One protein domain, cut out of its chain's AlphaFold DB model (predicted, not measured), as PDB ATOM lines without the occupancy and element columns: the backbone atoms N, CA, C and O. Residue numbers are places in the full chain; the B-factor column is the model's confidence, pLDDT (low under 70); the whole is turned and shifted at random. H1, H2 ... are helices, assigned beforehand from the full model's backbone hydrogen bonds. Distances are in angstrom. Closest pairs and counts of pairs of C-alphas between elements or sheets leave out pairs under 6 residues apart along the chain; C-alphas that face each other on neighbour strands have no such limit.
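This is residues 13 to 214 of the 229 residues of an uncharacterized protein of Methanosarcina sp. 1.H.A.2.2 (UniProt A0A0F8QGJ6). Picture a body of helices with H4 running through its middle: H3 runs back beside H4 as one hairpin, the hairpin of H7 and H8 crosses H4 on another side, and H9, H10 and H11 pack together toward one end of the longest axis. Toward the opposite end lie H5, H6 and H2, and there H1, residues 13 to 19, sticks out free. The printed part has 202 residues with eleven named helices, H1 to H11 in order along the chain, and no named strand; the class is all helix, and the helix packing is mostly crossed. The whole is compact, with a radius of gyration of the C-alphas of 17.4 A and spans of 51 by 42 by 30 A.

Start at H1, residues 13 to 19, which stands free and touches no helix. Next comes H2, residues 24 to 28; it touches H5, residues 87 to 95, where the C-alphas of Phe 26 and Ser 91 are closest at 6.5 A. H3, residues 31 to 54, touches H4, residues 65 to 85, as a hairpin at a shallow tilt of 23 degrees, opposite ways; look at the C-alphas of Tyr 52 and Glu 66, the closest at 5.6 A. H4 is the hub and touches four helices. It only just touches H5, only at the corner, with 3 pairs of C-alphas within 8 A, the closest being Leu 83 and Cys 90 at 5.7 A. H5 in turn touches H6, residues 99 to 102, only at the corner, with the C-alphas of Tyr 94 and Lys 102 closest at 5.4 A. Then find H7, residues 104 to 115, which touches H4 at a steep tilt of 51 degrees, with the C-alphas of Lys 79 and Ala 107 closest at 5.3 A. H8, residues 121 to 140, forms a hairpin with H7 at a shallow tilt of 5 degrees, the C-alphas of Leu 115 and Phe 124 being closest at 6.7 A. H9, residues 152 to 168, touches H8 at a steep tilt of 65 degrees, its closest C-alpha pair being Cys 127 and Val 161 at 6.0 A. H10, residues 175 to 187, makes a hairpin with H9, and the C-alphas of Lys 156 and Ile 185 are closest at 5.0 A. H3, H4, H9 and H10 form a bundle, four helices side by side. H11, residues 202 to 214, touches H9 at 59 degrees, a steep tilt, with the C-alphas of Leu 164 and Tyr 204 closest at 5.3 A. Every O i to N i+4 pair is within hydrogen-bond range in H1, H3, H4, H5, H7, H8, H9 and H10; H11 has 8 of 9, H2 has 0 of 1 but 1 of 2 O i to N i+3 pairs, and H6 is too short for an i+4 pair.

Find C-alpha 13 at (-26.954, -46.285, 23.033), where H1 begins. H3 starts at C-alpha 31 and runs 34.5 A to C-alpha 54; H4 starts at C-alpha 65, (-5.841, -53.367, 22.099), and runs 30.8 A to C-alpha 85. H8 covers 28.5 A, H9 24.5 A, H11 19.5 A, H10 17.9 A and H7 16.1 A, and H11 ends at C-alpha 214, (9.516, -29.232, 0.070).

The two C-alphas farthest apart are those of Asn 28 and Gly 193, at 52.4 A. The printed part has no cut; the links from H8 to H9 and from H10 to H11 are long. The mean pLDDT of the printed part is 80.0, and 55 residues are under 70, among them residues 15 to 28, 55 to 66 and 140 to 150.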
ATOM      1  N   THR A  13     -26.948 -45.471  24.253       61.44
ATOM      2  CA  THR A  13     -26.954 -46.285  23.033       61.44
ATOM      3  C   THR A  13     -27.919 -45.727  21.990       61.44
ATOM      4  O   THR A  13     -27.574 -45.672  20.813       61.44
ATOM      5  N   GLU A  14     -29.113 -45.297  22.396       73.06
ATOM      6  CA  GLU A  14     -30.101 -44.683  21.504       73.06
ATOM      7  C   GLU A  14     -29.673 -43.290  21.030       73.06
ATOM      8  O   GLU A  14     -29.865 -42.962  19.863       73.06
ATOM      9  N   GLU A  15     -29.034 -42.487  21.878       60.66
ATOM     10  CA  GLU A  15     -28.451 -41.200  21.488       60.66
ATOM     11  C   GLU A  15     -27.298 -41.379  20.501       60.66
ATOM     12  O   GLU A  15     -27.285 -40.719  19.464       60.66
ATOM     13  N   CYS A  16     -26.389 -42.329  20.745       52.66
ATOM     14  CA  CYS A  16     -25.344 -42.701  19.793       52.66
ATOM     15  C   CYS A  16     -25.947 -43.185  18.469       52.66
ATOM     16  O   CYS A  16     -25.530 -42.733  17.407       52.66
ATOM     17  N   LYS A  17     -26.950 -44.074  18.500       57.25
ATOM     18  CA  LYS A  17     -27.635 -44.541  17.282       57.25
ATOM     19  C   LYS A  17     -28.267 -43.384  16.512       57.25
ATOM     20  O   LYS A  17     -28.054 -43.312  15.310       57.25
ATOM     21  N   LYS A  18     -28.971 -42.468  17.188       61.16
ATOM     22  CA  LYS A  18     -29.558 -41.267  16.572       61.16
ATOM     23  C   LYS A  18     -28.488 -40.349  15.988       61.16
ATOM     24  O   LYS A  18     -28.623 -39.918  14.852       61.16
ATOM     25  N   PHE A  19     -27.403 -40.101  16.718       52.19
ATOM     26  CA  PHE A  19     -26.271 -39.304  16.238       52.19
ATOM     27  C   PHE A  19     -25.658 -39.902  14.962       52.19
ATOM     28  O   PHE A  19     -25.436 -39.187  13.990       52.19
ATOM     29  N   TYR A  20     -25.473 -41.224  14.922       51.72
ATOM     30  CA  TYR A  20     -24.990 -41.953  13.743       51.72
ATOM     31  C   TYR A  20     -26.075 -42.235  12.681       51.72
ATOM     32  O   TYR A  20     -25.780 -42.861  11.663       51.72
ATOM     33  N   GLU A  21     -27.328 -41.824  12.879       52.50
ATOM     34  CA  GLU A  21     -28.383 -41.881  11.856       52.50
ATOM     35  C   GLU A  21     -28.526 -40.548  11.107       52.50
ATOM     36  O   GLU A  21     -28.933 -40.546   9.946       52.50
ATOM     37  N   VAL A  22     -28.118 -39.429  11.711       53.03
ATOM     38  CA  VAL A  22     -28.195 -38.092  11.105       53.03
ATOM     39  C   VAL A  22     -26.939 -37.813  10.270       53.03
ATOM     40  O   VAL A  22     -26.066 -37.033  10.640       53.03
ATOM     41  N   TYR A  23     -26.856 -38.452   9.101       57.75
ATOM     42  CA  TYR A  23     -25.869 -38.125   8.059       57.75
ATOM     43  C   TYR A  23     -26.439 -37.217   6.957       57.75
ATOM     44  O   TYR A  23     -25.764 -36.962   5.961       57.75
ATOM     45  N   GLU A  24     -27.658 -36.685   7.124       55.72
ATOM     46  CA  GLU A  24     -28.295 -35.762   6.164       55.72
ATOM     47  C   GLU A  24     -27.415 -34.544   5.844       55.72
ATOM     48  O   GLU A  24     -27.456 -34.026   4.729       55.72
ATOM     49  N   SER A  25     -26.548 -34.138   6.778       56.66
ATOM     50  CA  SER A  25     -25.591 -33.048   6.584       56.66
ATOM     51  C   SER A  25     -24.617 -33.284   5.426       56.66
ATOM     52  O   SER A  25     -24.199 -32.309   4.809       56.66
ATOM     53  N   PHE A  26     -24.303 -34.538   5.069       61.25
ATOM     54  CA  PHE A  26     -23.369 -34.870   3.982       61.25
ATOM     55  C   PHE A  26     -23.916 -34.514   2.597       61.25
ATOM     56  O   PHE A  26     -23.135 -34.243   1.685       61.25
ATOM     57  N   SER A  27     -25.246 -34.488   2.443       63.00
ATOM     58  CA  SER A  27     -25.906 -34.232   1.156       63.00
ATOM     59  C   SER A  27     -25.654 -32.819   0.609       63.00
ATOM     60  O   SER A  27     -25.726 -32.610  -0.597       63.00
ATOM     61  N   ASN A  28     -25.276 -31.873   1.478       69.50
ATOM     62  CA  ASN A  28     -25.086 -30.458   1.144       69.50
ATOM     63  C   ASN A  28     -23.622 -29.996   1.255       69.50
ATOM     64  O   ASN A  28     -23.354 -28.798   1.368       69.50
ATOM     65  N   PHE A  29     -22.656 -30.920   1.281       79.44
ATOM     66  CA  PHE A  29     -21.247 -30.539   1.386       79.44
ATOM     67  C   PHE A  29     -20.773 -29.862   0.097       79.44
ATOM     68  O   PHE A  29     -20.693 -30.489  -0.960       79.44
ATOM     69  N   THR A  30     -20.385 -28.591   0.215       84.50
ATOM     70  CA  THR A  30     -19.567 -27.921  -0.805       84.50
ATOM     71  C   THR A  30     -18.188 -28.581  -0.887       84.50
ATOM     72  O   THR A  30     -17.773 -29.273   0.045       84.50
ATOM     73  N   ASP A  31     -17.435 -28.346  -1.961       87.00
ATOM     74  CA  ASP A  31     -16.086 -28.917  -2.092       87.00
ATOM     75  C   ASP A  31     -15.154 -28.477  -0.955       87.00
ATOM     76  O   ASP A  31     -14.378 -29.279  -0.439       87.00
ATOM     77  N   TRP A  32     -15.323 -27.251  -0.451       88.00
ATOM     78  CA  TRP A  32     -14.618 -26.787   0.742       88.00
ATOM     79  C   TRP A  32     -14.966 -27.612   1.994       88.00
ATOM     80  O   TRP A  32     -14.081 -27.973   2.771       88.00
ATOM     81  N   ASN A  33     -16.244 -27.964   2.186       87.00
ATOM     82  CA  ASN A  33     -16.665 -28.830   3.292       87.00
ATOM     83  C   ASN A  33     -16.077 -30.242   3.162       87.00
ATOM     84  O   ASN A  33     -15.695 -30.828   4.174       87.00
ATOM     85  N   LYS A  34     -15.991 -30.781   1.938       88.81
ATOM     86  CA  LYS A  34     -15.389 -32.098   1.677       88.81
ATOM     87  C   LYS A  34     -13.902 -32.095   2.009       88.81
ATOM     88  O   LYS A  34     -13.447 -32.967   2.743       88.81
ATOM     89  N   GLU A  35     -13.154 -31.092   1.552       89.31
ATOM     90  CA  GLU A  35     -11.724 -30.995   1.864       89.31
ATOM     91  C   GLU A  35     -11.476 -30.818   3.363       89.31
ATOM     92  O   GLU A  35     -10.617 -31.491   3.937       89.31
ATOM     93  N   ARG A  36     -12.298 -30.014   4.048       88.38
ATOM     94  CA  ARG A  36     -12.252 -29.929   5.511       88.38
ATOM     95  C   ARG A  36     -12.538 -31.279   6.175       88.38
ATOM     96  O   ARG A  36     -11.817 -31.669   7.088       88.38
ATOM     97  N   PHE A  37     -13.544 -32.013   5.702       90.00
ATOM     98  CA  PHE A  37     -13.867 -33.344   6.213       90.00
ATOM     99  C   PHE A  37     -12.706 -34.324   6.046       90.00
ATOM    100  O   PHE A  37     -12.380 -35.043   6.993       90.00
ATOM    101  N   PHE A  38     -12.063 -34.343   4.876       91.75
ATOM    102  CA  PHE A  38     -10.889 -35.179   4.647       91.75
ATOM    103  C   PHE A  38      -9.747 -34.784   5.574       91.75
ATOM    104  O   PHE A  38      -9.195 -35.659   6.235       91.75
ATOM    105  N   LYS A  39      -9.447 -33.489   5.700       90.12
ATOM    106  CA  LYS A  39      -8.414 -32.989   6.614       90.12
ATOM    107  C   LYS A  39      -8.664 -33.419   8.062       90.12
ATOM    108  O   LYS A  39      -7.761 -33.948   8.709       90.12
ATOM    109  N   ASP A  40      -9.887 -33.241   8.556       88.50
ATOM    110  CA  ASP A  40     -10.251 -33.552   9.940       88.50
ATOM    111  C   ASP A  40     -10.187 -35.067  10.211       88.50
ATOM    112  O   ASP A  40      -9.574 -35.507  11.188       88.50
ATOM    113  N   ASN A  41     -10.745 -35.893   9.322       90.06
ATOM    114  CA  ASN A  41     -10.736 -37.349   9.500       90.06
ATOM    115  C   ASN A  41      -9.358 -37.968   9.258       90.06
ATOM    116  O   ASN A  41      -8.988 -38.933   9.927       90.06
ATOM    117  N   PHE A  42      -8.563 -37.406   8.352       92.19
ATOM    118  CA  PHE A  42      -7.197 -37.861   8.135       92.19
ATOM    119  C   PHE A  42      -6.282 -37.491   9.312       92.19
ATOM    120  O   PHE A  42      -5.389 -38.259   9.675       92.19
ATOM    121  N   ALA A  43      -6.556 -36.379  10.005       88.62
ATOM    122  CA  ALA A  43      -5.911 -36.069  11.279       88.62
ATOM    123  C   ALA A  43      -6.279 -37.082  12.380       88.62
ATOM    124  O   ALA A  43      -5.424 -37.430  13.196       88.62
ATOM    125  N   ILE A  44      -7.517 -37.591  12.403       88.25
ATOM    126  CA  ILE A  44      -7.919 -38.684  13.305       88.25
ATOM    127  C   ILE A  44      -7.173 -39.976  12.949       88.25
ATOM    128  O   ILE A  44      -6.594 -40.602  13.833       88.25
ATOM    129  N   PHE A  45      -7.123 -40.342  11.665       91.69
ATOM    130  CA  PHE A  45      -6.330 -41.483  11.196       91.69
ATOM    131  C   PHE A  45      -4.864 -41.373  11.637       91.69
ATOM    132  O   PHE A  45      -4.333 -42.306  12.232       91.69
ATOM    133  N   SER A  46      -4.248 -40.202  11.452       89.25
ATOM    134  CA  SER A  46      -2.864 -39.934  11.866       89.25
ATOM    135  C   SER A  46      -2.642 -40.188  13.363       89.25
ATOM    136  O   SER A  46      -1.626 -40.760  13.749       89.25
ATOM    137  N   LYS A  47      -3.609 -39.811  14.212       87.56
ATOM    138  CA  LYS A  47      -3.554 -40.089  15.657       87.56
ATOM    139  C   LYS A  47      -3.613 -41.583  15.957       87.56
ATOM    140  O   LYS A  47      -2.916 -42.027  16.860       87.56
ATOM    141  N   TYR A  48      -4.411 -42.362  15.224       87.31
ATOM    142  CA  TYR A  48      -4.408 -43.817  15.393       87.31
ATOM    143  C   TYR A  48      -3.050 -44.423  15.039       87.31
ATOM    144  O   TYR A  48      -2.564 -45.250  15.806       87.31
ATOM    145  N   VAL A  49      -2.434 -43.976  13.937       88.25
ATOM    146  CA  VAL A  49      -1.086 -44.415  13.539       88.25
ATOM    147  C   VAL A  49      -0.053 -44.123  14.617       88.25
ATOM    148  O   VAL A  49       0.695 -45.018  15.007       88.25
ATOM    149  N   ASP A  50      -0.056 -42.900  15.145       84.19
ATOM    150  CA  ASP A  50       0.829 -42.504  16.241       84.19
ATOM    151  C   ASP A  50       0.630 -43.380  17.483       84.19
ATOM    152  O   ASP A  50       1.598 -43.886  18.051       84.19
ATOM    153  N   LEU A  51      -0.631 -43.603  17.870       82.19
ATOM    154  CA  LEU A  51      -0.978 -44.398  19.041       82.19
ATOM    155  C   LEU A  51      -0.412 -45.809  18.935       82.19
ATOM    156  O   LEU A  51       0.369 -46.185  19.803       82.19
ATOM    157  N   TYR A  52      -0.744 -46.577  17.892       80.12
ATOM    158  CA  TYR A  52      -0.255 -47.958  17.813       80.12
ATOM    159  C   TYR A  52       1.255 -48.044  17.528       80.12
ATOM    160  O   TYR A  52       1.873 -49.019  17.932       80.12
ATOM    161  N   SER A  53       1.878 -47.027  16.917       76.69
ATOM    162  CA  SER A  53       3.340 -47.005  16.706       76.69
ATOM    163  C   SER A  53       4.124 -46.762  18.001       76.69
ATOM    164  O   SER A  53       5.241 -47.248  18.152       76.69
ATOM    165  N   LYS A  54       3.550 -46.006  18.946       73.25
ATOM    166  CA  LYS A  54       4.143 -45.713  20.269       73.25
ATOM    167  C   LYS A  54       3.710 -46.685  21.361       73.25
ATOM    168  O   LYS A  54       4.152 -46.582  22.506       73.25
ATOM    169  N   SER A  55       2.798 -47.585  21.031       66.94
ATOM    170  CA  SER A  55       2.218 -48.515  21.977       66.94
ATOM    171  C   SER A  55       3.228 -49.579  22.388       66.94
ATOM    172  O   SER A  55       3.339 -50.621  21.757       66.94
ATOM    173  N   ASN A  56       3.911 -49.363  23.509       55.97
ATOM    174  CA  ASN A  56       4.523 -50.444  24.282       55.97
ATOM    175  C   ASN A  56       3.443 -51.100  25.152       55.97
ATOM    176  O   ASN A  56       3.597 -51.117  26.371       55.97
ATOM    177  N   PHE A  57       2.308 -51.540  24.582       54.16
ATOM    178  CA  PHE A  57       1.282 -52.197  25.396       54.16
ATOM    179  C   PHE A  57       1.923 -53.431  26.023       54.16
ATOM    180  O   PHE A  57       2.174 -54.434  25.353       54.16
ATOM    181  N   GLU A  58       2.244 -53.319  27.312       46.91
ATOM    182  CA  GLU A  58       2.698 -54.431  28.124       46.91
ATOM    183  C   GLU A  58       1.731 -55.575  27.864       46.91
ATOM    184  O   GLU A  58       0.515 -55.379  27.900       46.91
ATOM    185  N   ARG A  59       2.282 -56.731  27.480       48.91
ATOM    186  CA  ARG A  59       1.527 -57.906  27.049       48.91
ATOM    187  C   ARG A  59       0.495 -58.279  28.111       48.91
ATOM    188  O   ARG A  59       0.760 -59.114  28.973       48.91
ATOM    189  N   ILE A  60      -0.711 -57.739  28.005       49.25
ATOM    190  CA  ILE A  60      -1.886 -58.407  28.536       49.25
ATOM    191  C   ILE A  60      -2.090 -59.554  27.559       49.25
ATOM    192  O   ILE A  60      -2.657 -59.381  26.478       49.25
ATOM    193  N   HIS A  61      -1.482 -60.697  27.887       47.22
ATOM    194  CA  HIS A  61      -1.683 -61.935  27.152       47.22
ATOM    195  C   HIS A  61      -3.195 -62.096  26.917       47.22
ATOM    196  O   HIS A  61      -3.983 -61.979  27.851       47.22
ATOM    197  N   ASP A  62      -3.567 -62.246  25.644       46.66
ATOM    198  CA  ASP A  62      -4.930 -62.397  25.111       46.66
ATOM    199  C   ASP A  62      -5.768 -61.130  24.834       46.66
ATOM    200  O   ASP A  62      -6.805 -61.244  24.181       46.66
ATOM    201  N   MET A  63      -5.319 -59.916  25.186       52.22
ATOM    202  CA  MET A  63      -6.041 -58.665  24.866       52.22
ATOM    203  C   MET A  63      -5.124 -57.591  24.279       52.22
ATOM    204  O   MET A  63      -4.737 -56.633  24.946       52.22
ATOM    205  N   THR A  64      -4.794 -57.712  22.996       60.88
ATOM    206  CA  THR A  64      -3.949 -56.715  22.327       60.88
ATOM    207  C   THR A  64      -4.817 -55.618  21.705       60.88
ATOM    208  O   THR A  64      -5.290 -55.721  20.574       60.88
ATOM    209  N   ILE A  65      -5.056 -54.557  22.486       65.44
ATOM    210  CA  ILE A  65      -5.841 -53.367  22.099       65.44
ATOM    211  C   ILE A  65      -5.326 -52.756  20.786       65.44
ATOM    212  O   ILE A  65      -6.122 -52.258  19.987       65.44
ATOM    213  N   GLU A  66      -4.019 -52.852  20.526       68.69
ATOM    214  CA  GLU A  66      -3.400 -52.386  19.284       68.69
ATOM    215  C   GLU A  66      -4.050 -52.983  18.039       68.69
ATOM    216  O   GLU A  66      -4.241 -52.272  17.056       68.69
ATOM    217  N   TYR A  67      -4.481 -54.246  18.072       71.25
ATOM    218  CA  TYR A  67      -5.012 -54.854  16.865       71.25
ATOM    219  C   TYR A  67      -6.395 -54.313  16.501       71.25
ATOM    220  O   TYR A  67      -6.672 -54.035  15.330       71.25
ATOM    221  N   SER A  68      -7.235 -54.073  17.510       72.44
ATOM    222  CA  SER A  68      -8.510 -53.379  17.331       72.44
ATOM    223  C   SER A  68      -8.289 -51.970  16.780       72.44
ATOM    224  O   SER A  68      -8.994 -51.552  15.862       72.44
ATOM    225  N   LEU A  69      -7.278 -51.253  17.288       76.81
ATOM    226  CA  LEU A  69      -6.923 -49.917  16.800       76.81
ATOM    227  C   LEU A  69      -6.466 -49.946  15.337       76.81
ATOM    228  O   LEU A  69      -6.930 -49.131  14.543       76.81
ATOM    229  N   ILE A  70      -5.630 -50.913  14.954       81.31
ATOM    230  CA  ILE A  70      -5.184 -51.102  13.569       81.31
ATOM    231  C   ILE A  70      -6.385 -51.361  12.656       81.31
ATOM    232  O   ILE A  70      -6.562 -50.647  11.669       81.31
ATOM    233  N   GLY A  71      -7.245 -52.326  12.997       81.94
ATOM    234  CA  GLY A  71      -8.418 -52.666  12.189       81.94
ATOM    235  C   GLY A  71      -9.380 -51.489  12.006       81.94
ATOM    236  O   GLY A  71      -9.839 -51.237  10.892       81.94
ATOM    237  N   ILE A  72      -9.647 -50.733  13.078       82.06
ATOM    238  CA  ILE A  72     -10.488 -49.527  13.035       82.06
ATOM    239  C   ILE A  72      -9.827 -48.431  12.190       82.06
ATOM    240  O   ILE A  72     -10.497 -47.806  11.368       82.06
ATOM    241  N   SER A  73      -8.519 -48.215  12.353       88.56
ATOM    242  CA  SER A  73      -7.783 -47.190  11.606       88.56
ATOM    243  C   SER A  73      -7.780 -47.464  10.100       88.56
ATOM    244  O   SER A  73      -8.037 -46.554   9.314       88.56
ATOM    245  N   PHE A  74      -7.585 -48.721   9.692       90.12
ATOM    246  CA  PHE A  74      -7.636 -49.121   8.288       90.12
ATOM    247  C   PHE A  74      -9.046 -49.065   7.717       90.12
ATOM    248  O   PHE A  74      -9.215 -48.635   6.580       90.12
ATOM    249  N   GLU A  75     -10.071 -49.451   8.483       89.75
ATOM    250  CA  GLU A  75     -11.452 -49.278   8.036       89.75
ATOM    251  C   GLU A  75     -11.753 -47.801   7.767       89.75
ATOM    252  O   GLU A  75     -12.263 -47.473   6.695       89.75
ATOM    253  N   LEU A  76     -11.415 -46.909   8.708       91.00
ATOM    254  CA  LEU A  76     -11.560 -45.467   8.517       91.00
ATOM    255  C   LEU A  76     -10.823 -45.023   7.252       91.00
ATOM    256  O   LEU A  76     -11.402 -44.348   6.405       91.00
ATOM    257  N   PHE A  77      -9.568 -45.433   7.099       95.12
ATOM    258  CA  PHE A  77      -8.742 -44.984   5.990       95.12
ATOM    259  C   PHE A  77      -9.268 -45.449   4.625       95.12
ATOM    260  O   PHE A  77      -9.390 -44.644   3.702       95.12
ATOM    261  N   ILE A  78      -9.690 -46.709   4.506       95.38
ATOM    262  CA  ILE A  78     -10.295 -47.241   3.277       95.38
ATOM    263  C   ILE A  78     -11.631 -46.551   2.971       95.38
ATOM    264  O   ILE A  78     -11.933 -46.275   1.811       95.38
ATOM    265  N   LYS A  79     -12.414 -46.198   3.996       92.44
ATOM    266  CA  LYS A  79     -13.641 -45.408   3.823       92.44
ATOM    267  C   LYS A  79     -13.362 -43.992   3.318       92.44
ATOM    268  O   LYS A  79     -14.122 -43.502   2.483       92.44
ATOM    269  N   LEU A  80     -12.281 -43.356   3.771       94.00
ATOM    270  CA  LEU A  80     -11.842 -42.061   3.239       94.00
ATOM    271  C   LEU A  80     -11.410 -42.174   1.773       94.00
ATOM    272  O   LEU A  80     -11.788 -41.323   0.974       94.00
ATOM    273  N   CYS A  81     -10.687 -43.235   1.406       96.25
ATOM    274  CA  CYS A  81     -10.310 -43.495   0.013       96.25
ATOM    275  C   CYS A  81     -11.553 -43.653  -0.882       96.25
ATOM    276  O   CYS A  81     -11.659 -42.990  -1.907       96.25
ATOM    277  N   ALA A  82     -12.543 -44.446  -0.454       94.06
ATOM    278  CA  ALA A  82     -13.804 -44.608  -1.184       94.06
ATOM    279  C   ALA A  82     -14.550 -43.274  -1.386       94.06
ATOM    280  O   ALA A  82     -15.038 -42.987  -2.476       94.06
ATOM    281  N   LEU A  83     -14.580 -42.413  -0.361       91.81
ATOM    282  CA  LEU A  83     -15.164 -41.071  -0.467       91.81
ATOM    283  C   LEU A  83     -14.380 -40.138  -1.407       91.81
ATOM    284  O   LEU A  83     -14.997 -39.266  -2.015       91.81
ATOM    285  N   LYS A  84     -13.051 -40.295  -1.540       93.38
ATOM    286  CA  LYS A  84     -12.246 -39.564  -2.542       93.38
ATOM    287  C   LYS A  84     -12.548 -40.030  -3.973       93.38
ATOM    288  O   LYS A  84     -12.443 -39.216  -4.884       93.38
ATOM    289  N   ILE A  85     -12.933 -41.295  -4.168       93.88
ATOM    290  CA  ILE A  85     -13.316 -41.841  -5.483       93.88
ATOM    291  C   ILE A  85     -14.679 -41.295  -5.918       93.88
ATOM    292  O   ILE A  85     -14.802 -40.731  -7.002       93.88
ATOM    293  N   ASP A  86     -15.701 -41.460  -5.078       88.69
ATOM    294  CA  ASP A  86     -17.059 -41.002  -5.374       88.69
ATOM    295  C   ASP A  86     -17.768 -40.586  -4.085       88.69
ATOM    296  O   ASP A  86     -18.380 -41.403  -3.386       88.69
ATOM    297  N   TRP A  87     -17.680 -39.288  -3.777       88.19
ATOM    298  CA  TRP A  87     -18.311 -38.707  -2.597       88.19
ATOM    299  C   TRP A  87     -19.806 -39.000  -2.564       88.19
ATOM    300  O   TRP A  87     -20.289 -39.499  -1.557       88.19
ATOM    301  N   ASN A  88     -20.528 -38.711  -3.650       83.62
ATOM    302  CA  ASN A  88     -21.989 -38.726  -3.661       83.62
ATOM    303  C   ASN A  88     -22.526 -40.142  -3.469       83.62
ATOM    304  O   ASN A  88     -23.411 -40.365  -2.641       83.62
ATOM    305  N   ASN A  89     -21.987 -41.111  -4.207       82.38
ATOM    306  CA  ASN A  89     -22.428 -42.493  -4.087       82.38
ATOM    307  C   ASN A  89     -22.076 -43.062  -2.703       82.38
ATOM    308  O   ASN A  89     -22.939 -43.603  -2.009       82.38
ATOM    309  N   CYS A  90     -20.840 -42.851  -2.238       81.69
ATOM    310  CA  CYS A  90     -20.401 -43.367  -0.943       81.69
ATOM    311  C   CYS A  90     -21.107 -42.676   0.238       81.69
ATOM    312  O   CYS A  90     -21.501 -43.348   1.194       81.69
ATOM    313  N   SER A  91     -21.331 -41.358   0.184       76.88
ATOM    314  CA  SER A  91     -22.051 -40.611   1.226       76.88
ATOM    315  C   SER A  91     -23.513 -41.027   1.320       76.88
ATOM    316  O   SER A  91     -24.026 -41.217   2.423       76.88
ATOM    317  N   ASN A  92     -24.177 -41.237   0.181       73.06
ATOM    318  CA  ASN A  92     -25.562 -41.706   0.147       73.06
ATOM    319  C   ASN A  92     -25.705 -43.086   0.796       73.06
ATOM    320  O   ASN A  92     -26.695 -43.354   1.479       73.06
ATOM    321  N   MET A  93     -24.692 -43.943   0.669       70.75
ATOM    322  CA  MET A  93     -24.674 -45.231   1.362       70.75
ATOM    323  C   MET A  93     -24.516 -45.076   2.876       70.75
ATOM    324  O   MET A  93     -25.202 -45.772   3.626       70.75
ATOM    325  N   TYR A  94     -23.725 -44.108   3.355       65.75
ATOM    326  CA  TYR A  94     -23.699 -43.755   4.782       65.75
ATOM    327  C   TYR A  94     -25.016 -43.142   5.279       65.75
ATOM    328  O   TYR A  94     -25.344 -43.306   6.455       65.75
ATOM    329  N   GLY A  95     -25.807 -42.519   4.405       60.84
ATOM    330  CA  GLY A  95     -27.170 -42.057   4.695       60.84
ATOM    331  C   GLY A  95     -28.246 -43.151   4.631       60.84
ATOM    332  O   GLY A  95     -29.328 -42.984   5.193       60.84
ATOM    333  N   SER A  96     -27.974 -44.296   3.996       64.25
ATOM    334  CA  SER A  96     -28.981 -45.345   3.796       64.25
ATOM    335  C   SER A  96     -29.360 -46.036   5.119       64.25
ATOM    336  O   SER A  96     -28.537 -46.229   6.018       64.25
ATOM    337  N   LYS A  97     -30.626 -46.446   5.273       60.53
ATOM    338  CA  LYS A  97     -31.073 -47.227   6.449       60.53
ATOM    339  C   LYS A  97     -30.560 -48.675   6.427       60.53
ATOM    340  O   LYS A  97     -30.654 -49.381   7.432       60.53
ATOM    341  N   ASN A  98     -30.001 -49.131   5.305       60.56
ATOM    342  CA  ASN A  98     -29.488 -50.483   5.158       60.56
ATOM    343  C   ASN A  98     -28.061 -50.577   5.719       60.56
ATOM    344  O   ASN A  98     -27.077 -50.242   5.067       60.56
ATOM    345  N   LYS A  99     -27.932 -51.061   6.958       56.06
ATOM    346  CA  LYS A  99     -26.639 -51.141   7.665       56.06
ATOM    347  C   LYS A  99     -25.574 -51.977   6.937       56.06
ATOM    348  O   LYS A  99     -24.389 -51.744   7.163       56.06
ATOM    349  N   LYS A 100     -25.966 -52.921   6.068       53.62
ATOM    350  CA  LYS A 100     -25.023 -53.749   5.286       53.62
ATOM    351  C   LYS A 100     -24.207 -52.924   4.279       53.62
ATOM    352  O   LYS A 100     -23.057 -53.269   4.007       53.62
ATOM    353  N   ASP A 101     -24.758 -51.800   3.831       50.34
ATOM    354  CA  ASP A 101     -24.180 -50.925   2.806       50.34
ATOM    355  C   ASP A 101     -23.119 -49.960   3.372       50.34
ATOM    356  O   ASP A 101     -22.258 -49.480   2.646       50.34
ATOM    357  N   LYS A 102     -23.087 -49.747   4.697       60.53
ATOM    358  CA  LYS A 102     -22.086 -48.903   5.396       60.53
ATOM    359  C   LYS A 102     -20.806 -49.657   5.781       60.53
ATOM    360  O   LYS A 102     -19.984 -49.168   6.569       60.53
ATOM    361  N   SER A 103     -20.690 -50.898   5.317       75.19
ATOM    362  CA  SER A 103     -19.683 -51.846   5.780       75.19
ATOM    363  C   SER A 103     -18.313 -51.573   5.164       75.19
ATOM    364  O   SER A 103     -18.189 -51.091   4.039       75.19
ATOM    365  N   PHE A 104     -17.262 -51.944   5.896       84.81
ATOM    366  CA  PHE A 104     -15.894 -51.973   5.382       84.81
ATOM    367  C   PHE A 104     -15.793 -52.741   4.048       84.81
ATOM    368  O   PHE A 104     -15.066 -52.336   3.146       84.81
ATOM    369  N   GLY A 105     -16.587 -53.806   3.882       87.12
ATOM    370  CA  GLY A 105     -16.645 -54.584   2.644       87.12
ATOM    371  C   GLY A 105     -17.022 -53.761   1.409       87.12
ATOM    372  O   GLY A 105     -16.409 -53.955   0.360       87.12
ATOM    373  N   PHE A 106     -17.969 -52.827   1.532       86.44
ATOM    374  CA  PHE A 106     -18.353 -51.957   0.419       86.44
ATOM    375  C   PHE A 106     -17.227 -50.985   0.042       86.44
ATOM    376  O   PHE A 106     -16.798 -50.960  -1.110       86.44
ATOM    377  N   ALA A 107     -16.698 -50.242   1.021       90.75
ATOM    378  CA  ALA A 107     -15.612 -49.288   0.782       90.75
ATOM    379  C   ALA A 107     -14.385 -49.978   0.168       90.75
ATOM    380  O   ALA A 107     -13.808 -49.485  -0.797       90.75
ATOM    381  N   LYS A 108     -14.045 -51.172   0.668       93.25
ATOM    382  CA  LYS A 108     -12.977 -52.009   0.119       93.25
ATOM    383  C   LYS A 108     -13.213 -52.358  -1.353       93.25
ATOM    384  O   LYS A 108     -12.288 -52.241  -2.148       93.25
ATOM    385  N   LYS A 109     -14.432 -52.771  -1.724       92.31
ATOM    386  CA  LYS A 109     -14.776 -53.090  -3.118       92.31
ATOM    387  C   LYS A 109     -14.584 -51.873  -4.030       92.31
ATOM    388  O   LYS A 109     -13.937 -52.004  -5.059       92.31
ATOM    389  N   CYS A 110     -15.086 -50.708  -3.617       93.19
ATOM    390  CA  CYS A 110     -14.924 -49.456  -4.360       93.19
ATOM    391  C   CYS A 110     -13.441 -49.110  -4.576       93.19
ATOM    392  O   CYS A 110     -13.029 -48.830  -5.699       93.19
ATOM    393  N   VAL A 111     -12.624 -49.211  -3.522       96.44
ATOM    394  CA  VAL A 111     -11.178 -48.969  -3.612       96.44
ATOM    395  C   VAL A 111     -10.493 -49.978  -4.534       96.44
ATOM    396  O   VAL A 111      -9.666 -49.581  -5.341       96.44
ATOM    397  N   PHE A 112     -10.841 -51.266  -4.481       96.88
ATOM    398  CA  PHE A 112     -10.239 -52.267  -5.370       96.88
ATOM    399  C   PHE A 112     -10.559 -52.019  -6.848       96.88
ATOM    400  O   PHE A 112      -9.650 -52.069  -7.671       96.88
ATOM    401  N   GLU A 113     -11.812 -51.703  -7.180       96.06
ATOM    402  CA  GLU A 113     -12.236 -51.423  -8.562       96.06
ATOM    403  C   GLU A 113     -11.575 -50.173  -9.165       96.06
ATOM    404  O   GLU A 113     -11.476 -50.051 -10.390       96.06
ATOM    405  N   ASP A 114     -11.179 -49.213  -8.330       97.06
ATOM    406  CA  ASP A 114     -10.442 -48.022  -8.755       97.06
ATOM    407  C   ASP A 114      -8.925 -48.277  -8.793       97.06
ATOM    408  O   ASP A 114      -8.285 -47.933  -9.786       97.06
ATOM    409  N   LEU A 115      -8.353 -48.948  -7.783       96.94
ATOM    410  CA  LEU A 115      -6.923 -49.281  -7.740       96.94
ATOM    411  C   LEU A 115      -6.482 -50.158  -8.910       96.94
ATOM    412  O   LEU A 115      -5.443 -49.877  -9.497       96.94
ATOM    413  N   GLU A 116      -7.268 -51.171  -9.282       97.31
ATOM    414  CA  GLU A 116      -6.957 -52.079 -10.400       97.31
ATOM    415  C   GLU A 116      -6.685 -51.330 -11.719       97.31
ATOM    416  O   GLU A 116      -5.964 -51.816 -12.583       97.31
ATOM    417  N   LYS A 117      -7.219 -50.110 -11.864       96.81
ATOM    418  CA  LYS A 117      -7.048 -49.259 -13.050       96.81
ATOM    419  C   LYS A 117      -5.868 -48.288 -12.949       96.81
ATOM    420  O   LYS A 117      -5.567 -47.613 -13.931       96.81
ATOM    421  N   ARG A 118      -5.251 -48.146 -11.771       95.44
ATOM    422  CA  ARG A 118      -4.263 -47.094 -11.461       95.44
ATOM    423  C   ARG A 118      -2.852 -47.610 -11.209       95.44
ATOM    424  O   ARG A 118      -1.917 -46.819 -11.312       95.44
ATOM    425  N   ILE A 119      -2.700 -48.877 -10.835       96.12
ATOM    426  CA  ILE A 119      -1.418 -49.456 -10.409       96.12
ATOM    427  C   ILE A 119      -1.130 -50.763 -11.150       96.12
ATOM    428  O   ILE A 119      -2.015 -51.322 -11.796       96.12
ATOM    429  N   ASP A 120       0.112 -51.242 -11.069       95.75
ATOM    430  CA  ASP A 120       0.512 -52.500 -11.707       95.75
ATOM    431  C   ASP A 120      -0.235 -53.718 -11.124       95.75
ATOM    432  O   ASP A 120      -0.620 -53.733  -9.952       95.75
ATOM    433  N   GLY A 121      -0.408 -54.776 -11.922       96.25
ATOM    434  CA  GLY A 121      -1.133 -55.983 -11.517       96.25
ATOM    435  C   GLY A 121      -0.541 -56.690 -10.288       96.25
ATOM    436  O   GLY A 121      -1.291 -57.163  -9.427       96.25
ATOM    437  N   ASN A 122       0.788 -56.712 -10.145       95.62
ATOM    438  CA  ASN A 122       1.442 -57.291  -8.967       95.62
ATOM    439  C   ASN A 122       1.240 -56.402  -7.733       95.62
ATOM    440  O   ASN A 122       0.963 -56.902  -6.639       95.62
ATOM    441  N   GLN A 123       1.300 -55.079  -7.914       95.62
ATOM    442  CA  GLN A 123       1.011 -54.101  -6.859       95.62
ATOM    443  C   GLN A 123      -0.431 -54.225  -6.370       95.62
ATOM    444  O   GLN A 123      -0.669 -54.310  -5.165       95.62
ATOM    445  N   PHE A 124      -1.387 -54.301  -7.297       97.38
ATOM    446  CA  PHE A 124      -2.799 -54.496  -6.988       97.38
ATOM    447  C   PHE A 124      -3.036 -55.790  -6.214       97.38
ATOM    448  O   PHE A 124      -3.688 -55.764  -5.167       97.38
ATOM    449  N   THR A 125      -2.457 -56.899  -6.680       95.81
ATOM    450  CA  THR A 125      -2.561 -58.196  -6.003       95.81
ATOM    451  C   THR A 125      -2.068 -58.094  -4.560       95.81
ATOM    452  O   THR A 125      -2.803 -58.455  -3.640       95.81
ATOM    453  N   ARG A 126      -0.894 -57.491  -4.331       94.38
ATOM    454  CA  ARG A 126      -0.355 -57.305  -2.978       94.38
ATOM    455  C   ARG A 126      -1.229 -56.403  -2.110       94.38
ATOM    456  O   ARG A 126      -1.498 -56.727  -0.954       94.38
ATOM    457  N   CYS A 127      -1.688 -55.272  -2.642       95.44
ATOM    458  CA  CYS A 127      -2.588 -54.374  -1.920       95.44
ATOM    459  C   CYS A 127      -3.863 -55.102  -1.490       95.44
ATOM    460  O   CYS A 127      -4.299 -54.976  -0.341       95.44
ATOM    461  N   LYS A 128      -4.438 -55.898  -2.395       94.94
ATOM    462  CA  LYS A 128      -5.623 -56.702  -2.127       94.94
ATOM    463  C   LYS A 128      -5.370 -57.725  -1.020       94.94
ATOM    464  O   LYS A 128      -6.170 -57.787  -0.090       94.94
ATOM    465  N   GLU A 129      -4.267 -58.473  -1.075       93.19
ATOM    466  CA  GLU A 129      -3.879 -59.446  -0.041       93.19
ATOM    467  C   GLU A 129      -3.788 -58.807   1.347       93.19
ATOM    468  O   GLU A 129      -4.374 -59.313   2.304       93.19
ATOM    469  N   VAL A 130      -3.106 -57.665   1.455       91.75
ATOM    470  CA  VAL A 130      -2.914 -56.953   2.727       91.75
ATOM    471  C   VAL A 130      -4.242 -56.420   3.270       91.75
ATOM    472  O   VAL A 130      -4.548 -56.596   4.450       91.75
ATOM    473  N   ILE A 131      -5.070 -55.796   2.430       93.19
ATOM    474  CA  ILE A 131      -6.360 -55.239   2.866       93.19
ATOM    475  C   ILE A 131      -7.354 -56.359   3.219       93.19
ATOM    476  O   ILE A 131      -8.089 -56.246   4.206       93.19
ATOM    477  N   ASP A 132      -7.369 -57.459   2.460       90.69
ATOM    478  CA  ASP A 132      -8.162 -58.649   2.781       90.69
ATOM    479  C   ASP A 132      -7.706 -59.269   4.105       90.69
ATOM    480  O   ASP A 132      -8.549 -59.555   4.961       90.69
ATOM    481  N   TYR A 133      -6.392 -59.396   4.315       86.81
ATOM    482  CA  TYR A 133      -5.810 -59.860   5.570       86.81
ATOM    483  C   TYR A 133      -6.297 -59.020   6.755       86.81
ATOM    484  O   TYR A 133      -6.829 -59.583   7.715       86.81
ATOM    485  N   ILE A 134      -6.208 -57.687   6.669       85.44
ATOM    486  CA  ILE A 134      -6.657 -56.761   7.721       85.44
ATOM    487  C   ILE A 134      -8.163 -56.883   7.972       85.44
ATOM    488  O   ILE A 134      -8.597 -56.867   9.122       85.44
ATOM    489  N   HIS A 135      -8.984 -57.029   6.929       85.31
ATOM    490  CA  HIS A 135     -10.429 -57.186   7.102       85.31
ATOM    491  C   HIS A 135     -10.788 -58.521   7.772       85.31
ATOM    492  O   HIS A 135     -11.622 -58.547   8.679       85.31
ATOM    493  N   VAL A 136     -10.138 -59.621   7.382       80.44
ATOM    494  CA  VAL A 136     -10.282 -60.909   8.081       80.44
ATOM    495  C   VAL A 136      -9.865 -60.751   9.539       80.44
ATOM    496  O   VAL A 136     -10.590 -61.192  10.432       80.44
ATOM    497  N   GLN A 137      -8.752 -60.055   9.786       75.06
ATOM    498  CA  GLN A 137      -8.268 -59.826  11.137       75.06
ATOM    499  C   GLN A 137      -9.300 -59.040  11.965       75.06
ATOM    500  O   GLN A 137      -9.697 -59.474  13.045       75.06
ATOM    501  N   ARG A 138      -9.864 -57.975  11.384       76.25
ATOM    502  CA  ARG A 138     -10.951 -57.172  11.958       76.25
ATOM    503  C   ARG A 138     -12.125 -57.991  12.477       76.25
ATOM    504  O   ARG A 138     -12.619 -57.744  13.575       76.25
ATOM    505  N   ASN A 139     -12.593 -58.937  11.676       73.62
ATOM    506  CA  ASN A 139     -13.793 -59.703  12.000       73.62
ATOM    507  C   ASN A 139     -13.527 -60.807  13.036       73.62
ATOM    508  O   ASN A 139     -14.453 -61.226  13.724       73.62
ATOM    509  N   ASN A 140     -12.270 -61.231  13.186       67.31
ATOM    510  CA  ASN A 140     -11.867 -62.295  14.106       67.31
ATOM    511  C   ASN A 140     -11.373 -61.785  15.476       67.31
ATOM    512  O   ASN A 140     -11.223 -62.598  16.391       67.31
ATOM    513  N   PHE A 141     -11.188 -60.466  15.662       59.78
ATOM    514  CA  PHE A 141     -10.703 -59.858  16.919       59.78
ATOM    515  C   PHE A 141     -11.507 -60.244  18.166       59.78
ATOM    516  O   PHE A 141     -10.949 -60.286  19.257       59.78
ATOM    517  N   VAL A 142     -12.800 -60.543  18.025       50.88
ATOM    518  CA  VAL A 142     -13.668 -60.897  19.163       50.88
ATOM    519  C   VAL A 142     -13.447 -62.342  19.639       50.88
ATOM    520  O   VAL A 142     -13.815 -62.671  20.764       50.88
ATOM    521  N   HIS A 143     -12.847 -63.214  18.817       48.69
ATOM    522  CA  HIS A 143     -12.862 -64.661  19.059       48.69
ATOM    523  C   HIS A 143     -11.484 -65.342  19.139       48.69
ATOM    524  O   HIS A 143     -11.413 -66.436  19.697       48.69
ATOM    525  N   SER A 144     -10.393 -64.747  18.636       50.44
ATOM    526  CA  SER A 144      -9.012 -65.226  18.867       50.44
ATOM    527  C   SER A 144      -7.973 -64.213  18.382       50.44
ATOM    528  O   SER A 144      -8.036 -63.754  17.243       50.44
ATOM    529  N   SER A 145      -6.973 -63.908  19.209       49.75
ATOM    530  CA  SER A 145      -5.835 -63.083  18.809       49.75
ATOM    531  C   SER A 145      -4.891 -63.845  17.851       49.75
ATOM    532  O   SER A 145      -4.236 -64.819  18.200       49.75
ATOM    533  N   PHE A 146      -4.878 -63.407  16.593       56.62
ATOM    534  CA  PHE A 146      -3.760 -63.297  15.637       56.62
ATOM    535  C   PHE A 146      -2.543 -64.207  15.836       56.62
ATOM    536  O   PHE A 146      -1.617 -63.878  16.575       56.62
ATOM    537  N   LYS A 147      -2.428 -65.256  15.012       55.78
ATOM    538  CA  LYS A 147      -1.112 -65.819  14.670       55.78
ATOM    539  C   LYS A 147      -0.551 -65.067  13.458       55.78
ATOM    540  O   LYS A 147      -1.168 -65.065  12.399       55.78
ATOM    541  N   GLY A 148       0.616 -64.441  13.613       61.88
ATOM    542  CA  GLY A 148       1.411 -63.901  12.500       61.88
ATOM    543  C   GLY A 148       1.321 -62.392  12.235       61.88
ATOM    544  O   GLY A 148       2.174 -61.890  11.516       61.88
ATOM    545  N   GLN A 149       0.386 -61.642  12.838       69.06
ATOM    546  CA  GLN A 149       0.328 -60.175  12.644       69.06
ATOM    547  C   GLN A 149       1.556 -59.455  13.218       69.06
ATOM    548  O   GLN A 149       2.034 -58.490  12.637       69.06
ATOM    549  N   ASN A 150       2.126 -59.977  14.307       67.19
ATOM    550  CA  ASN A 150       3.362 -59.460  14.910       67.19
ATOM    551  C   ASN A 150       4.615 -59.735  14.071       67.19
ATOM    552  O   ASN A 150       5.727 -59.446  14.507       67.19
ATOM    553  N   HIS A 151       4.462 -60.323  12.884       77.38
ATOM    554  CA  HIS A 151       5.572 -60.526  11.975       77.38
ATOM    555  C   HIS A 151       5.959 -59.196  11.317       77.38
ATOM    556  O   HIS A 151       5.127 -58.531  10.699       77.38
ATOM    557  N   TYR A 152       7.239 -58.835  11.404       79.44
ATOM    558  CA  TYR A 152       7.798 -57.587  10.867       79.44
ATOM    559  C   TYR A 152       7.419 -57.350   9.392       79.44
ATOM    560  O   TYR A 152       7.041 -56.246   9.001       79.44
ATOM    561  N   ALA A 153       7.437 -58.413   8.579       82.12
ATOM    562  CA  ALA A 153       7.091 -58.342   7.162       82.12
ATOM    563  C   ALA A 153       5.625 -57.930   6.923       82.12
ATOM    564  O   ALA A 153       5.347 -57.203   5.972       82.12
ATOM    565  N   VAL A 154       4.689 -58.342   7.792       84.56
ATOM    566  CA  VAL A 154       3.270 -57.950   7.694       84.56
ATOM    567  C   VAL A 154       3.137 -56.457   7.966       84.56
ATOM    568  O   VAL A 154       2.574 -55.735   7.145       84.56
ATOM    569  N   TRP A 155       3.732 -55.976   9.060       84.69
ATOM    570  CA  TRP A 155       3.761 -54.554   9.402       84.69
ATOM    571  C   TRP A 155       4.328 -53.698   8.274       84.69
ATOM    572  O   TRP A 155       3.695 -52.728   7.851       84.69
ATOM    573  N   LYS A 156       5.473 -54.097   7.715       88.00
ATOM    574  CA  LYS A 156       6.074 -53.415   6.567       88.00
ATOM    575  C   LYS A 156       5.106 -53.312   5.386       88.00
ATOM    576  O   LYS A 156       4.949 -52.227   4.832       88.00
ATOM    577  N   GLN A 157       4.435 -54.403   5.008       90.75
ATOM    578  CA  GLN A 157       3.470 -54.379   3.902       90.75
ATOM    579  C   GLN A 157       2.263 -53.479   4.200       90.75
ATOM    580  O   GLN A 157       1.806 -52.762   3.313       90.75
ATOM    581  N   MET A 158       1.780 -53.448   5.443       91.88
ATOM    582  CA  MET A 158       0.693 -52.551   5.845       91.88
ATOM    583  C   MET A 158       1.068 -51.078   5.643       91.88
ATOM    584  O   MET A 158       0.290 -50.328   5.054       91.88
ATOM    585  N   PHE A 159       2.269 -50.670   6.061       93.44
ATOM    586  CA  PHE A 159       2.751 -49.300   5.866       93.44
ATOM    587  C   PHE A 159       3.052 -48.965   4.398       93.44
ATOM    588  O   PHE A 159       2.764 -47.853   3.959       93.44
ATOM    589  N   LEU A 160       3.560 -49.920   3.612       94.56
ATOM    590  CA  LEU A 160       3.732 -49.749   2.164       94.56
ATOM    591  C   LEU A 160       2.388 -49.504   1.460       94.56
ATOM    592  O   LEU A 160       2.273 -48.590   0.644       94.56
ATOM    593  N   VAL A 161       1.350 -50.264   1.821       96.19
ATOM    594  CA  VAL A 161      -0.010 -50.048   1.304       96.19
ATOM    595  C   VAL A 161      -0.565 -48.699   1.761       96.19
ATOM    596  O   VAL A 161      -1.198 -48.015   0.959       96.19
ATOM    597  N   MET A 162      -0.298 -48.261   2.998       96.19
ATOM    598  CA  MET A 162      -0.676 -46.906   3.417       96.19
ATOM    599  C   MET A 162      -0.032 -45.842   2.533       96.19
ATOM    600  O   MET A 162      -0.737 -44.960   2.050       96.19
ATOM    601  N   ALA A 163       1.279 -45.938   2.291       96.25
ATOM    602  CA  ALA A 163       1.991 -44.981   1.453       96.25
ATOM    603  C   ALA A 163       1.391 -44.905   0.044       96.25
ATOM    604  O   ALA A 163       1.146 -43.809  -0.466       96.25
ATOM    605  N   LEU A 164       1.079 -46.068  -0.541       97.12
ATOM    606  CA  LEU A 164       0.426 -46.147  -1.842       97.12
ATOM    607  C   LEU A 164      -0.930 -45.447  -1.858       97.12
ATOM    608  O   LEU A 164      -1.189 -44.645  -2.753       97.12
ATOM    609  N   LEU A 165      -1.793 -45.727  -0.880       97.25
ATOM    610  CA  LEU A 165      -3.137 -45.151  -0.817       97.25
ATOM    611  C   LEU A 165      -3.095 -43.635  -0.585       97.25
ATOM    612  O   LEU A 165      -3.842 -42.899  -1.226       97.25
ATOM    613  N   ILE A 166      -2.208 -43.162   0.299       96.19
ATOM    614  CA  ILE A 166      -2.024 -41.729   0.573       96.19
ATOM    615  C   ILE A 166      -1.665 -40.991  -0.712       96.19
ATOM    616  O   ILE A 166      -2.267 -39.967  -1.028       96.19
ATOM    617  N   ASP A 167      -0.694 -41.515  -1.453       95.31
ATOM    618  CA  ASP A 167      -0.225 -40.900  -2.687       95.31
ATOM    619  C   ASP A 167      -1.276 -40.985  -3.805       95.31
ATOM    620  O   ASP A 167      -1.616 -39.968  -4.405       95.31
ATOM    621  N   THR A 168      -1.867 -42.166  -4.017       95.62
ATOM    622  CA  THR A 168      -2.862 -42.417  -5.077       95.62
ATOM    623  C   THR A 168      -4.098 -41.532  -4.928       95.62
ATOM    624  O   THR A 168      -4.603 -41.001  -5.916       95.62
ATOM    625  N   TYR A 169      -4.569 -41.339  -3.695       95.50
ATOM    626  CA  TYR A 169      -5.754 -40.531  -3.396       95.50
ATOM    627  C   TYR A 169      -5.423 -39.101  -2.959       95.50
ATOM    628  O   TYR A 169      -6.312 -38.378  -2.508       95.50
ATOM    629  N   SER A 170      -4.162 -38.682  -3.130       92.56
ATOM    630  CA  SER A 170      -3.691 -37.315  -2.883       92.56
ATOM    631  C   SER A 170      -4.067 -36.784  -1.495       92.56
ATOM    632  O   SER A 170      -4.505 -35.646  -1.343       92.56
ATOM    633  N   PHE A 171      -3.916 -37.618  -0.465       92.81
ATOM    634  CA  PHE A 171      -4.007 -37.151   0.914       92.81
ATOM    635  C   PHE A 171      -2.759 -36.334   1.273       92.81
ATOM    636  O   PHE A 171      -1.652 -36.641   0.827       92.81
ATOM    637  N   GLU A 172      -2.939 -35.318   2.118       89.88
ATOM    638  CA  GLU A 172      -1.870 -34.442   2.611       89.88
ATOM    639  C   GLU A 172      -1.518 -34.810   4.064       89.88
ATOM    640  O   GLU A 172      -2.101 -34.269   5.012       89.88
ATOM    641  N   PRO A 173      -0.619 -35.787   4.284       88.56
ATOM    642  CA  PRO A 173      -0.186 -36.154   5.624       88.56
ATOM    643  C   PRO A 173       0.662 -35.060   6.253       88.56
ATOM    644  O   PRO A 173       1.473 -34.412   5.600       88.56
ATOM    645  N   LYS A 174       0.522 -34.918   7.572       88.69
ATOM    646  CA  LYS A 174       1.494 -34.173   8.371       88.69
ATOM    647  C   LYS A 174       2.840 -34.892   8.355       88.69
ATOM    648  O   LYS A 174       2.872 -36.124   8.306       88.69
ATOM    649  N   ASN A 175       3.918 -34.128   8.511       89.19
ATOM    650  CA  ASN A 175       5.282 -34.656   8.520       89.19
ATOM    651  C   ASN A 175       5.461 -35.798   9.534       89.19
ATOM    652  O   ASN A 175       6.041 -36.821   9.190       89.19
ATOM    653  N   ASP A 176       4.857 -35.693  10.721       89.12
ATOM    654  CA  ASP A 176       4.898 -36.748  11.744       89.12
ATOM    655  C   ASP A 176       4.337 -38.092  11.253       89.12
ATOM    656  O   ASP A 176       4.914 -39.142  11.526       89.12
ATOM    657  N   LEU A 177       3.228 -38.079  10.503       90.94
ATOM    658  CA  LEU A 177       2.653 -39.308   9.949       90.94
ATOM    659  C   LEU A 177       3.579 -39.904   8.886       90.94
ATOM    660  O   LEU A 177       3.774 -41.118   8.859       90.94
ATOM    661  N   VAL A 178       4.154 -39.068   8.018       92.06
ATOM    662  CA  VAL A 178       5.104 -39.543   7.002       92.06
ATOM    663  C   VAL A 178       6.324 -40.167   7.673       92.06
ATOM    664  O   VAL A 178       6.705 -41.276   7.305       92.06
ATOM    665  N   ASN A 179       6.884 -39.505   8.688       90.62
ATOM    666  CA  ASN A 179       8.011 -40.017   9.462       90.62
ATOM    667  C   ASN A 179       7.672 -41.366  10.101       90.62
ATOM    668  O   ASN A 179       8.436 -42.312   9.944       90.62
ATOM    669  N   HIS A 180       6.491 -41.511  10.713       89.31
ATOM    670  CA  HIS A 180       6.051 -42.796  11.270       89.31
ATOM    671  C   HIS A 180       5.968 -43.907  10.230       89.31
ATOM    672  O   HIS A 180       6.430 -45.018  10.489       89.31
ATOM    673  N   ILE A 181       5.393 -43.631   9.059       91.19
ATOM    674  CA  ILE A 181       5.301 -44.614   7.970       91.19
ATOM    675  C   ILE A 181       6.705 -45.030   7.524       91.19
ATOM    676  O   ILE A 181       6.998 -46.221   7.429       91.19
ATOM    677  N   VAL A 182       7.580 -44.053   7.279       90.94
ATOM    678  CA  VAL A 182       8.957 -44.276   6.827       90.94
ATOM    679  C   VAL A 182       9.749 -45.085   7.848       90.94
ATOM    680  O   VAL A 182      10.299 -46.130   7.504       90.94
ATOM    681  N   GLU A 183       9.762 -44.647   9.106       88.88
ATOM    682  CA  GLU A 183      10.507 -45.305  10.174       88.88
ATOM    683  C   GLU A 183      10.048 -46.748  10.378       88.88
ATOM    684  O   GLU A 183      10.878 -47.633  10.570       88.88
ATOM    685  N   ASN A 184       8.741 -47.015  10.334       86.06
ATOM    686  CA  ASN A 184       8.246 -48.379  10.484       86.06
ATOM    687  C   ASN A 184       8.616 -49.265   9.287       86.06
ATOM    688  O   ASN A 184       8.845 -50.457   9.465       86.06
ATOM    689  N   ILE A 185       8.723 -48.727   8.075       88.56
ATOM    690  CA  ILE A 185       9.198 -49.505   6.922       88.56
ATOM    691  C   ILE A 185      10.695 -49.811   7.059       88.56
ATOM    692  O   ILE A 185      11.116 -50.936   6.786       88.56
ATOM    693  N   GLU A 186      11.486 -48.838   7.515       86.38
ATOM    694  CA  GLU A 186      12.940 -48.958   7.674       86.38
ATOM    695  C   GLU A 186      13.341 -49.852   8.854       86.38
ATOM    696  O   GLU A 186      14.257 -50.656   8.724       86.38
ATOM    697  N   LYS A 187      12.627 -49.792   9.984       80.88
ATOM    698  CA  LYS A 187      12.871 -50.660  11.154       80.88
ATOM    699  C   LYS A 187      12.575 -52.136  10.870       80.88
ATOM    700  O   LYS A 187      13.135 -53.009  11.524       80.88
ATOM    701  N   ASN A 188      11.714 -52.418   9.894       73.44
ATOM    702  CA  ASN A 188      11.326 -53.768   9.490       73.44
ATOM    703  C   ASN A 188      12.066 -54.198   8.204       73.44
ATOM    704  O   ASN A 188      11.455 -54.721   7.267       73.44
ATOM    705  N   THR A 189      13.381 -53.950   8.118       64.62
ATOM    706  CA  THR A 189      14.224 -54.414   6.999       64.62
ATOM    707  C   THR A 189      14.179 -55.935   6.838       64.62
ATOM    708  O   THR A 189      13.874 -56.654   7.781       64.62
ATOM    709  N   VAL A 190      14.477 -56.423   5.629       62.75
ATOM    710  CA  VAL A 190      14.496 -57.858   5.289       62.75
ATOM    711  C   VAL A 190      15.477 -58.582   6.211       62.75
ATOM    712  O   VAL A 190      16.676 -58.318   6.163       62.75
ATOM    713  N   ILE A 191      14.963 -59.459   7.072       58.25
ATOM    714  CA  ILE A 191      15.759 -60.202   8.064       58.25
ATOM    715  C   ILE A 191      15.814 -61.698   7.705       58.25
ATOM    716  O   ILE A 191      16.678 -62.417   8.206       58.25
ATOM    717  N   SER A 192      14.928 -62.198   6.831       61.69
ATOM    718  CA  SER A 192      14.803 -63.639   6.573       61.69
ATOM    719  C   SER A 192      14.169 -63.981   5.217       61.69
ATOM    720  O   SER A 192      13.603 -63.134   4.541       61.69
ATOM    721  N   GLY A 193      14.192 -65.264   4.838       60.38
ATOM    722  CA  GLY A 193      13.487 -65.773   3.651       60.38
ATOM    723  C   GLY A 193      11.952 -65.823   3.763       60.38
ATOM    724  O   GLY A 193      11.316 -66.403   2.892       60.38
ATOM    725  N   LEU A 194      11.359 -65.269   4.830       64.75
ATOM    726  CA  LEU A 194       9.903 -65.173   5.041       64.75
ATOM    727  C   LEU A 194       9.326 -63.812   4.613       64.75
ATOM    728  O   LEU A 194       8.174 -63.497   4.916       64.75
ATOM    729  N   ASP A 195      10.134 -62.985   3.954       72.44
ATOM    730  CA  ASP A 195       9.712 -61.690   3.444       72.44
ATOM    731  C   ASP A 195       8.795 -61.818   2.225       72.44
ATOM    732  O   ASP A 195       8.913 -62.729   1.406       72.44
ATOM    733  N   PHE A 196       7.862 -60.875   2.104       80.44
ATOM    734  CA  PHE A 196       7.013 -60.789   0.924       80.44
ATOM    735  C   PHE A 196       7.824 -60.320  -0.287       80.44
ATOM    736  O   PHE A 196       8.678 -59.441  -0.156       80.44
ATOM    737  N   GLU A 197       7.494 -60.842  -1.470       83.88
ATOM    738  CA  GLU A 197       8.094 -60.415  -2.740       83.88
ATOM    739  C   GLU A 197       7.971 -58.897  -2.925       83.88
ATOM    740  O   GLU A 197       6.918 -58.318  -2.633       83.88
ATOM    741  N   ASP A 198       9.035 -58.245  -3.389       86.25
ATOM    742  CA  ASP A 198       8.980 -56.824  -3.716       86.25
ATOM    743  C   ASP A 198       8.201 -56.613  -5.017       86.25
ATOM    744  O   ASP A 198       8.503 -57.209  -6.045       86.25
ATOM    745  N   VAL A 199       7.194 -55.746  -4.955       89.44
ATOM    746  CA  VAL A 199       6.339 -55.385  -6.092       89.44
ATOM    747  C   VAL A 199       6.408 -53.883  -6.398       89.44
ATOM    748  O   VAL A 199       5.529 -53.331  -7.050       89.44
ATOM    749  N   GLY A 200       7.432 -53.177  -5.906       90.50
ATOM    750  CA  GLY A 200       7.667 -51.764  -6.227       90.50
ATOM    751  C   GLY A 200       6.822 -50.771  -5.422       90.50
ATOM    752  O   GLY A 200       6.730 -49.598  -5.776       90.50
ATOM    753  N   LEU A 201       6.217 -51.189  -4.303       91.94
ATOM    754  CA  LEU A 201       5.482 -50.262  -3.425       91.94
ATOM    755  C   LEU A 201       6.398 -49.218  -2.762       91.94
ATOM    756  O   LEU A 201       5.925 -48.177  -2.308       91.94
ATOM    757  N   ILE A 202       7.708 -49.477  -2.710       91.81
ATOM    758  CA  ILE A 202       8.692 -48.577  -2.101       91.81
ATOM    759  C   ILE A 202       8.765 -47.213  -2.806       91.81
ATOM    760  O   ILE A 202       9.043 -46.200  -2.162       91.81
ATOM    761  N   ASP A 203       8.422 -47.147  -4.093       93.38
ATOM    762  CA  ASP A 203       8.424 -45.898  -4.860       93.38
ATOM    763  C   ASP A 203       7.424 -44.876  -4.306       93.38
ATOM    764  O   ASP A 203       7.694 -43.674  -4.289       93.38
ATOM    765  N   TYR A 204       6.291 -45.348  -3.781       93.94
ATOM    766  CA  TYR A 204       5.284 -44.499  -3.143       93.94
ATOM    767  C   TYR A 204       5.818 -43.881  -1.845       93.94
ATOM    768  O   TYR A 204       5.544 -42.720  -1.544       93.94
ATOM    769  N   VAL A 205       6.651 -44.616  -1.105       92.31
ATOM    770  CA  VAL A 205       7.327 -44.107   0.098       92.31
ATOM    771  C   VAL A 205       8.323 -43.014  -0.274       92.31
ATOM    772  O   VAL A 205       8.352 -41.964   0.365       92.31
ATOM    773  N   ASN A 206       9.104 -43.222  -1.336       91.69
ATOM    774  CA  ASN A 206      10.061 -42.227  -1.820       91.69
ATOM    775  C   ASN A 206       9.364 -40.929  -2.253       91.69
ATOM    776  O   ASN A 206       9.847 -39.839  -1.943       91.69
ATOM    777  N   ARG A 207       8.188 -41.019  -2.887       92.50
ATOM    778  CA  ARG A 207       7.375 -39.836  -3.213       92.50
ATOM    779  C   ARG A 207       6.856 -39.114  -1.973       92.50
ATOM    780  O   ARG A 207       6.901 -37.886  -1.936       92.50
ATOM    781  N   LEU A 208       6.426 -39.839  -0.939       89.31
ATOM    782  CA  LEU A 208       6.049 -39.221   0.338       89.31
ATOM    783  C   LEU A 208       7.234 -38.524   1.017       89.31
ATOM    784  O   LEU A 208       7.079 -37.397   1.483       89.31
ATOM    785  N   LYS A 209       8.422 -39.139   1.013       89.19
ATOM    786  CA  LYS A 209       9.657 -38.502   1.500       89.19
ATOM    787  C   LYS A 209       9.966 -37.214   0.736       89.19
ATOM    788  O   LYS A 209      10.289 -36.207   1.353       89.19
ATOM    789  N   GLY A 210       9.791 -37.212  -0.586       84.44
ATOM    790  CA  GLY A 210       9.953 -36.012  -1.411       84.44
ATOM    791  C   GLY A 210       9.034 -34.852  -0.996       84.44
ATOM    792  O   GLY A 210       9.445 -33.695  -1.056       84.44
ATOM    793  N   LYS A 211       7.821 -35.143  -0.505       76.81
ATOM    794  CA  LYS A 211       6.893 -34.119   0.014       76.81
ATOM    795  C   LYS A 211       7.390 -33.476   1.320       76.81
ATOM    796  O   LYS A 211       7.134 -32.295   1.532       76.81
ATOM    797  N   LEU A 212       8.156 -34.196   2.151       72.31
ATOM    798  CA  LEU A 212       8.768 -33.639   3.370       72.31
ATOM    799  C   LEU A 212       9.803 -32.559   3.044       72.31
ATOM    800  O   LEU A 212       9.778 -31.486   3.646       72.31
ATOM    801  N   SER A 213      10.669 -32.822   2.059       56.38
ATOM    802  CA  SER A 213      11.773 -31.929   1.672       56.38
ATOM    803  C   SER A 213      11.334 -30.596   1.060       56.38
ATOM    804  O   SER A 213      12.144 -29.682   0.969       56.38
ATOM    805  N   VAL A 214      10.069 -30.471   0.647       56.31
ATOM    806  CA  VAL A 214       9.516 -29.232   0.070       56.31
ATOM    807  C   VAL A 214       8.842 -28.354   1.137       56.31
ATOM    808  O   VAL A 214       8.682 -27.159   0.926       56.31
TER     809      VAL A 214